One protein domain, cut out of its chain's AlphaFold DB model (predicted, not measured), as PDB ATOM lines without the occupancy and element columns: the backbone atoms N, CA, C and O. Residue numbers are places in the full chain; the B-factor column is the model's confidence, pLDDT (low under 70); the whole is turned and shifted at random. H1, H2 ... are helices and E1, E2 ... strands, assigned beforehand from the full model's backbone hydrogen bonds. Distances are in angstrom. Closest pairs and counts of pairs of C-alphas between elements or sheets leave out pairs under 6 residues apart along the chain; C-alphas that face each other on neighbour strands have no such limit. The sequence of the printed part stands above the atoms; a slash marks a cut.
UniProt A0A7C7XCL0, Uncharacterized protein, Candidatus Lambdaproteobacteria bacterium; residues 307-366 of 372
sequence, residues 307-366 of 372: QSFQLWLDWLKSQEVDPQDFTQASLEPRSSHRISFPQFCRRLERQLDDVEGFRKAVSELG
ATOM      1  N   GLN A 307      14.301 -15.326 -46.404       72.75
ATOM      2  CA  GLN A 307      14.000 -15.665 -45.008       72.75
ATOM      3  C   GLN A 307      13.239 -14.525 -44.313       72.75
ATOM      4  O   GLN A 307      13.113 -13.424 -44.853       72.75
ATOM      5  N   SER A 308      12.640 -14.785 -43.148       78.56
ATOM      6  CA  SER A 308      11.942 -13.729 -42.397       78.56
ATOM      7  C   SER A 308      12.950 -12.726 -41.818       78.56
ATOM      8  O   SER A 308      14.110 -13.062 -41.596       78.56
ATOM      9  N   PHE A 309      12.512 -11.495 -41.534       75.44
ATOM     10  CA  PHE A 309      13.392 -10.477 -40.939       75.44
ATOM     11  C   PHE A 309      14.018 -10.934 -39.606       75.44
ATOM     12  O   PHE A 309      15.148 -10.564 -39.322       75.44
ATOM     13  N   GLN A 310      13.310 -11.754 -38.818       76.06
ATOM     14  CA  GLN A 310      13.843 -12.312 -37.570       76.06
ATOM     15  C   GLN A 310      14.843 -13.444 -37.815       76.06
ATOM     16  O   GLN A 310      15.917 -13.405 -37.240       76.06
ATOM     17  N   LEU A 311      14.572 -14.367 -38.747       77.00
ATOM     18  CA  LEU A 311      15.541 -15.420 -39.090       77.00
ATOM     19  C   LEU A 311      16.868 -14.837 -39.602       77.00
ATOM     20  O   LEU A 311      17.925 -15.377 -39.300       77.00
ATOM     21  N   TRP A 312      16.835 -13.694 -40.296       77.75
ATOM     22  CA  TRP A 312      18.051 -12.971 -40.675       77.75
ATOM     23  C   TRP A 312      18.782 -12.292 -39.503       77.75
ATOM     24  O   TRP A 312      20.012 -12.243 -39.514       77.75
ATOM     25  N   LEU A 313      18.060 -11.783 -38.495       76.88
ATOM     26  CA  LEU A 313      18.668 -11.272 -37.258       76.88
ATOM     27  C   LEU A 313      19.290 -12.410 -36.437       76.88
ATOM     28  O   LEU A 313      20.423 -12.283 -35.985       76.88
ATOM     29  N   ASP A 314      18.569 -13.519 -36.279       77.75
ATOM     30  CA  ASP A 314      19.027 -14.712 -35.563       77.75
ATOM     31  C   ASP A 314      20.231 -15.350 -36.270       77.75
ATOM     32  O   ASP A 314      21.189 -15.757 -35.614       77.75
ATOM     33  N   TRP A 315      20.236 -15.362 -37.609       79.81
ATOM     34  CA  TRP A 315      21.392 -15.784 -38.398       79.81
ATOM     35  C   TRP A 315      22.605 -14.871 -38.168       79.81
ATOM     36  O   TRP A 315      23.677 -15.384 -37.862       79.81
ATOM     37  N   LEU A 316      22.464 -13.540 -38.225       74.88
ATOM     38  CA  LEU A 316      23.587 -12.629 -37.943       74.88
ATOM     39  C   LEU A 316      24.138 -12.810 -36.521       74.88
ATOM     40  O   LEU A 316      25.352 -12.906 -36.341       74.88
ATOM     41  N   LYS A 317      23.256 -12.974 -35.529       75.88
ATOM     42  CA  LYS A 317      23.644 -13.300 -34.148       75.88
ATOM     43  C   LYS A 317      24.377 -14.638 -34.046       75.88
ATOM     44  O   LYS A 317      25.327 -14.748 -33.279       75.88
ATOM     45  N   SER A 318      23.988 -15.641 -34.839       73.25
ATOM     46  CA  SER A 318      24.708 -16.923 -34.920       73.25
ATOM     47  C   SER A 318      26.103 -16.814 -35.557       73.25
ATOM     48  O   SER A 318      26.907 -17.727 -35.398       73.25
ATOM     49  N   GLN A 319      26.394 -15.701 -36.237       68.50
ATOM     50  CA  GLN A 319      27.685 -15.365 -36.847       68.50
ATOM     51  C   GLN A 319      28.471 -14.337 -36.001       68.50
ATOM     52  O   GLN A 319      29.317 -13.618 -36.521       68.50
ATOM     53  N   GLU A 320      28.155 -14.232 -34.705       69.50
ATOM     54  CA  GLU A 320      28.776 -13.319 -33.726       69.50
ATOM     55  C   GLU A 320      28.619 -11.808 -34.020       69.50
ATOM     56  O   GLU A 320      29.235 -10.980 -33.351       69.50
ATOM     57  N   VAL A 321      27.740 -11.416 -34.953       72.19
ATOM     58  CA  VAL A 321      27.413 -10.008 -35.241       72.19
ATOM     59  C   VAL A 321      25.996  -9.709 -34.760       72.19
ATOM     60  O   VAL A 321      25.035  -9.976 -35.478       72.19
ATOM     61  N   ASP A 322      25.831  -9.128 -33.565       73.62
ATOM     62  CA  ASP A 322      24.516  -8.647 -33.120       73.62
ATOM     63  C   ASP A 322      24.230  -7.251 -33.707       73.62
ATOM     64  O   ASP A 322      24.906  -6.277 -33.364       73.62
ATOM     65  N   PRO A 323      23.207  -7.084 -34.568       67.50
ATOM     66  CA  PRO A 323      22.852  -5.768 -35.086       67.50
ATOM     67  C   PRO A 323      22.369  -4.800 -34.004       67.50
ATOM     68  O   PRO A 323      22.367  -3.596 -34.244       67.50
ATOM     69  N   GLN A 324      21.960  -5.300 -32.833       70.31
ATOM     70  CA  GLN A 324      21.504  -4.479 -31.714       70.31
ATOM     71  C   GLN A 324      22.633  -3.636 -31.095       70.31
ATOM     72  O   GLN A 324      22.339  -2.585 -30.530       70.31
ATOM     73  N   ASP A 325      23.904  -4.022 -31.264       71.44
ATOM     74  CA  ASP A 325      25.061  -3.241 -30.795       71.44
ATOM     75  C   ASP A 325      25.280  -1.948 -31.608       71.44
ATOM     76  O   ASP A 325      25.910  -1.000 -31.137       71.44
ATOM     77  N   PHE A 326      24.716  -1.880 -32.819       69.50
ATOM     78  CA  PHE A 326      24.861  -0.763 -33.762       69.50
ATOM     79  C   PHE A 326      23.630   0.172 -33.788       69.50
ATOM     80  O   PHE A 326      23.511   1.022 -34.678       69.50
ATOM     81  N   THR A 327      22.684   0.021 -32.848       71.50
ATOM     82  CA  THR A 327      21.465   0.851 -32.758       71.50
ATOM     83  C   THR A 327      20.885   0.950 -31.352       71.50
ATOM     84  O   THR A 327      20.736  -0.039 -30.636       71.50
ATOM     85  N   GLN A 328      20.475   2.162 -30.972       64.62
ATOM     86  CA  GLN A 328      19.782   2.426 -29.706       64.62
ATOM     87  C   GLN A 328      18.277   2.089 -29.758       64.62
ATOM     88  O   GLN A 328      17.588   2.174 -28.740       64.62
ATOM     89  N   ALA A 329      17.744   1.715 -30.926       64.69
ATOM     90  CA  ALA A 329      16.349   1.326 -31.107       64.69
ATOM     91  C   ALA A 329      16.170  -0.200 -31.004       64.69
ATOM     92  O   ALA A 329      16.946  -0.961 -31.578       64.69
ATOM     93  N   SER A 330      15.105  -0.665 -30.335       63.41
ATOM     94  CA  SER A 330      14.776  -2.102 -30.304       63.41
ATOM     95  C   SER A 330      14.413  -2.608 -31.704       63.41
ATOM     96  O   SER A 330      13.494  -2.082 -32.348       63.41
ATOM     97  N   LEU A 331      15.103  -3.655 -32.162       66.19
ATOM     98  CA  LEU A 331      14.873  -4.318 -33.451       66.19
ATOM     99  C   LEU A 331      13.665  -5.281 -33.403       66.19
ATOM    100  O   LEU A 331      13.758  -6.474 -33.691       66.19
ATOM    101  N   GLU A 332      12.498  -4.734 -33.057       57.66
ATOM    102  CA  GLU A 332      11.242  -5.480 -32.922       57.66
ATOM    103  C   GLU A 332      10.804  -6.190 -34.229       57.66
ATOM    104  O   GLU A 332      10.978  -5.644 -35.328       57.66
ATOM    105  N   PRO A 333      10.144  -7.368 -34.148       57.53
ATOM    106  CA  PRO A 333       9.604  -8.111 -35.292       57.53
ATOM    107  C   PRO A 333       8.474  -7.363 -36.020       57.53
ATOM    108  O   PRO A 333       7.289  -7.642 -35.865       57.53
ATOM    109  N   ARG A 334       8.846  -6.423 -36.895       53.75
ATOM    110  CA  ARG A 334       7.904  -5.589 -37.663       53.75
ATOM    111  C   ARG A 334       7.322  -6.245 -38.917       53.75
ATOM    112  O   ARG A 334       6.426  -5.665 -39.527       53.75
ATOM    113  N   SER A 335       7.816  -7.405 -39.358       55.34
ATOM    114  CA  SER A 335       7.213  -8.110 -40.500       55.34
ATOM    115  C   SER A 335       7.548  -9.597 -40.580       55.34
ATOM    116  O   SER A 335       8.706  -9.960 -40.767       55.34
ATOM    117  N   SER A 336       6.504 -10.425 -40.642       58.56
ATOM    118  CA  SER A 336       6.544 -11.851 -41.016       58.56
ATOM    119  C   SER A 336       6.812 -12.100 -42.513       58.56
ATOM    120  O   SER A 336       6.703 -13.227 -42.984       58.56
ATOM    121  N   HIS A 337       7.104 -11.048 -43.282       67.81
ATOM    122  CA  HIS A 337       7.354 -11.142 -44.718       67.81
ATOM    123  C   HIS A 337       8.757 -11.707 -44.959       67.81
ATOM    124  O   HIS A 337       9.719 -11.264 -44.327       67.81
ATOM    125  N   ARG A 338       8.864 -12.671 -45.881       76.94
ATOM    126  CA  ARG A 338      10.149 -13.213 -46.334       76.94
ATOM    127  C   ARG A 338      10.818 -12.195 -47.263       76.94
ATOM    128  O   ARG A 338      10.167 -11.669 -48.162       76.94
ATOM    129  N   ILE A 339      12.092 -11.914 -47.029       75.38
ATOM    130  CA  ILE A 339      12.914 -10.951 -47.770       75.38
ATOM    131  C   ILE A 339      14.275 -11.581 -48.064       75.38
ATOM    132  O   ILE A 339      14.746 -12.417 -47.291       75.38
ATOM    133  N   SER A 340      14.912 -11.193 -49.165       77.56
ATOM    134  CA  SER A 340      16.272 -11.649 -49.469       77.56
ATOM    135  C   SER A 340      17.307 -10.915 -48.615       77.56
ATOM    136  O   SER A 340      17.065  -9.789 -48.164       77.56
ATOM    137  N   PHE A 341      18.479 -11.521 -48.411       72.06
ATOM    138  CA  PHE A 341      19.555 -10.932 -47.602       72.06
ATOM    139  C   PHE A 341      19.920  -9.480 -48.007       72.06
ATOM    140  O   PHE A 341      19.970  -8.615 -47.130       72.06
ATOM    141  N   PRO A 342      20.033  -9.107 -49.304       73.69
ATOM    142  CA  PRO A 342      20.292  -7.713 -49.692       73.69
ATOM    143  C   PRO A 342      19.160  -6.737 -49.329       73.69
ATOM    144  O   PRO A 342      19.408  -5.555 -49.079       73.69
ATOM    145  N   GLN A 343      17.904  -7.200 -49.306       73.50
ATOM    146  CA  GLN A 343      16.757  -6.392 -48.876       73.50
ATOM    147  C   GLN A 343      16.708  -6.249 -47.352       73.50
ATOM    148  O   GLN A 343      16.364  -5.176 -46.851       73.50
ATOM    149  N   PHE A 344      17.080  -7.307 -46.627       79.88
ATOM    150  CA  PHE A 344      17.265  -7.291 -45.181       79.88
ATOM    151  C   PHE A 344      18.329  -6.268 -44.772       79.88
ATOM    152  O   PHE A 344      17.990  -5.342 -44.035       79.88
ATOM    153  N   CYS A 345      19.543  -6.331 -45.333       73.00
ATOM    154  CA  CYS A 345      20.608  -5.369 -45.037       73.00
ATOM    155  C   CYS A 345      20.152  -3.925 -45.299       73.00
ATOM    156  O   CYS A 345      20.174  -3.105 -44.389       73.00
ATOM    157  N   ARG A 346      19.587  -3.619 -46.477       75.19
ATOM    158  CA  ARG A 346      19.059  -2.270 -46.794       75.19
ATOM    159  C   ARG A 346      17.945  -1.780 -45.863       75.19
ATOM    160  O   ARG A 346      17.681  -0.578 -45.813       75.19
ATOM    161  N   ARG A 347      17.219  -2.686 -45.202       76.38
ATOM    162  CA  ARG A 347      16.165  -2.350 -44.233       76.38
ATOM    163  C   ARG A 347      16.739  -2.163 -42.832       76.38
ATOM    164  O   ARG A 347      16.297  -1.254 -42.135       76.38
ATOM    165  N   LEU A 348      17.714  -2.986 -42.462       76.06
ATOM    166  CA  LEU A 348      18.458  -2.901 -41.213       76.06
ATOM    167  C   LEU A 348      19.289  -1.611 -41.168       76.06
ATOM    168  O   LEU A 348      19.113  -0.831 -40.245       76.06
ATOM    169  N   GLU A 349      20.031  -1.280 -42.230       75.19
ATOM    170  CA  GLU A 349      20.789  -0.019 -42.403       75.19
ATOM    171  C   GLU A 349      19.956   1.271 -42.231       75.19
ATOM    172  O   GLU A 349      20.516   2.346 -42.069       75.19
ATOM    173  N   ARG A 350      18.617   1.197 -42.270       74.31
ATOM    174  CA  ARG A 350      17.708   2.334 -41.993       74.31
ATOM    175  C   ARG A 350      17.250   2.412 -40.530       74.31
ATOM    176  O   ARG A 350      16.406   3.240 -40.194       74.31
ATOM    177  N   GLN A 351      17.691   1.479 -39.696       69.19
ATOM    178  CA  GLN A 351      17.411   1.364 -38.260       69.19
ATOM    179  C   GLN A 351      18.704   1.377 -37.428       69.19
ATOM    180  O   GLN A 351      18.635   1.635 -36.228       69.19
ATOM    181  N   LEU A 352      19.848   1.099 -38.061       73.88
ATOM    182  CA  LEU A 352      21.182   1.255 -37.492       73.88
ATOM    183  C   LEU A 352      21.546   2.733 -37.327       73.88
ATOM    184  O   LEU A 352      21.328   3.525 -38.245       73.88
ATOM    185  N   ASP A 353      22.139   3.073 -36.183       71.38
ATOM    186  CA  ASP A 353      22.746   4.385 -35.945       71.38
ATOM    187  C   ASP A 353      24.189   4.415 -36.490       71.38
ATOM    188  O   ASP A 353      24.614   5.423 -37.054       71.38
ATOM    189  N   ASP A 354      24.917   3.290 -36.400       74.62
ATOM    190  CA  ASP A 354      26.228   3.088 -37.036       74.62
ATOM    191  C   ASP A 354      26.143   2.099 -38.214       74.62
ATOM    192  O   ASP A 354      26.320   0.883 -38.093       74.62
ATOM    193  N   VAL A 355      25.863   2.652 -39.393       70.38
ATOM    194  CA  VAL A 355      25.764   1.909 -40.659       70.38
ATOM    195  C   VAL A 355      27.138   1.456 -41.175       70.38
ATOM    196  O   VAL A 355      27.231   0.435 -41.859       70.38
ATOM    197  N   GLU A 356      28.210   2.197 -40.881       69.12
ATOM    198  CA  GLU A 356      29.548   1.914 -41.416       69.12
ATOM    199  C   GLU A 356      30.255   0.818 -40.611       69.12
ATOM    200  O   GLU A 356      30.821  -0.101 -41.211       69.12
ATOM    201  N   GLY A 357      30.136   0.840 -39.278       72.50
ATOM    202  CA  GLY A 357      30.595  -0.237 -38.398       72.50
ATOM    203  C   GLY A 357      29.928  -1.575 -38.727       72.50
ATOM    204  O   GLY A 357      30.615  -2.583 -38.902       72.50
ATOM    205  N   PHE A 358      28.608  -1.575 -38.933       73.62
ATOM    206  CA  PHE A 358      27.876  -2.777 -39.338       73.62
ATOM    207  C   PHE A 358      28.303  -3.306 -40.715       73.62
ATOM    208  O   PHE A 358      28.559  -4.500 -40.868       73.62
ATOM    209  N   ARG A 359      28.435  -2.436 -41.728       69.44
ATOM    210  CA  ARG A 359      28.910  -2.853 -43.063       69.44
ATOM    211  C   ARG A 359      30.302  -3.464 -43.019       69.44
ATOM    212  O   ARG A 359      30.564  -4.401 -43.772       69.44
ATOM    213  N   LYS A 360      31.177  -2.952 -42.149       74.94
ATOM    214  CA  LYS A 360      32.510  -3.511 -41.913       74.94
ATOM    215  C   LYS A 360      32.420  -4.907 -41.295       74.94
ATOM    216  O   LYS A 360      32.990  -5.821 -41.871       74.94
ATOM    217  N   ALA A 361      31.627  -5.096 -40.237       70.94
ATOM    218  CA  ALA A 361      31.417  -6.411 -39.618       70.94
ATOM    219  C   ALA A 361      30.836  -7.450 -40.603       70.94
ATOM    220  O   ALA A 361      31.323  -8.574 -40.685       70.94
ATOM    221  N   VAL A 362      29.849  -7.067 -41.424       69.06
ATOM    222  CA  VAL A 362      29.262  -7.955 -42.452       69.06
ATOM    223  C   VAL A 362      30.235  -8.250 -43.603       69.06
ATOM    224  O   VAL A 362      30.173  -9.321 -44.199       69.06
ATOM    225  N   SER A 363      31.147  -7.327 -43.914       68.25
ATOM    226  CA  SER A 363      32.189  -7.542 -44.928       68.25
ATOM    227  C   SER A 363      33.326  -8.422 -44.398       68.25
ATOM    228  O   SER A 363      33.794  -9.302 -45.113       68.25
ATOM    229  N   GLU A 364      33.709  -8.260 -43.129       66.75
ATOM    230  CA  GLU A 364      34.641  -9.156 -42.430       66.75
ATOM    231  C   GLU A 364      34.075 -10.587 -42.365       66.75
ATOM    232  O   GLU A 364      34.808 -11.537 -42.630       66.75
ATOM    233  N   LEU A 365      32.756 -10.747 -42.192       62.78
ATOM    234  CA  LEU A 365      32.052 -12.032 -42.337       62.78
ATOM    235  C   LEU A 365      32.263 -12.717 -43.703       62.78
ATOM    236  O   LEU A 365      32.217 -13.941 -43.798       62.78
ATOM    237  N   GLY A 366      32.452 -11.933 -44.769       53.50
ATOM    238  CA  GLY A 366      32.694 -12.424 -46.128       53.50
ATOM    239  C   GLY A 366      34.168 -12.679 -46.453       53.50
ATOM    240  O   GLY A 366      34.460 -13.461 -47.356       53.50
TER     241      GLY A 366
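This is residues 307 to 366 of the 372 residues of an uncharacterized protein of Candidatus Lambdaproteobacteria bacterium (UniProt A0A7C7XCL0). Two thin layers of chain lie over each other with few contacts between them: H1 and H2 make one, and E1, H3 and H4 the other. H4, the longest helix, is at one end with H2 beside its first turn, E1 is at the opposite end, and the long link from H2 to E1 joins the layers. The printed part has 60 residues with four named helices and one named strand, in the order H1, H2, E1, H3, H4; the class is mostly helix, and E1 pairs with no named strand. The whole is compact, with a radius of gyration of the C-alphas of 10.6 A and spans of 27 by 25 by 18 A.

H4, residues 355 to 366, touches H2, residues 323 to 326, with residues 355 to 358 alone; the closest C-alphas are those of Phe 326 and Phe 358, 6.7 A apart. H3, residues 341 to 348, and H4 are near each other, with 6 pairs of C-alphas within 10 A. H1, residues 309 to 318, only just touches H3, with 3 pairs of C-alphas within 8 A, the closest those of Phe 309 and Phe 344 at 6.6 A; their lines are about perpendicular, at 83 degrees. H1 and H2 touch only at the corner by their link, and only just, with 3 pairs; the closest C-alphas are those of Leu 313 and Pro 323, 7.2 A apart. E1, residues 338 to 340, meets H3 only through their link. Residues 307 to 308 pair, antiparallel, with residues 338 to 339 of E1. H1 and H4 are apart, as are E1 and H4. Every O i to N i+4 pair is within hydrogen-bond range in H1 and H3, and 7 of 8 are in H4; H2 is too short for such a pair.

H4 measures 16.8 A from first to last C-alpha and ends with C-alpha 366 at (32.694, -12.424, -46.128). H1 measures 14.3 A and begins with C-alpha 309 at (13.392, -10.477, -40.939). H3 measures 10.3 A from C-alpha 341 at (19.555, -10.932, -47.602). E1 and H2 are short, at 7.1 A and 5.6 A.

The two C-alphas farthest apart are those of Ser 336 and Glu 364, at 28.3 A. The printed part has no cut. The link from H2 to E1, 11 residues, is long; H3 to H4 is short, and H1 to H2 and E1 to H3 are tight. The mean pLDDT of the printed part is 70.8; 22 residues are under 70, among them 328 to 337 and 362 to 366.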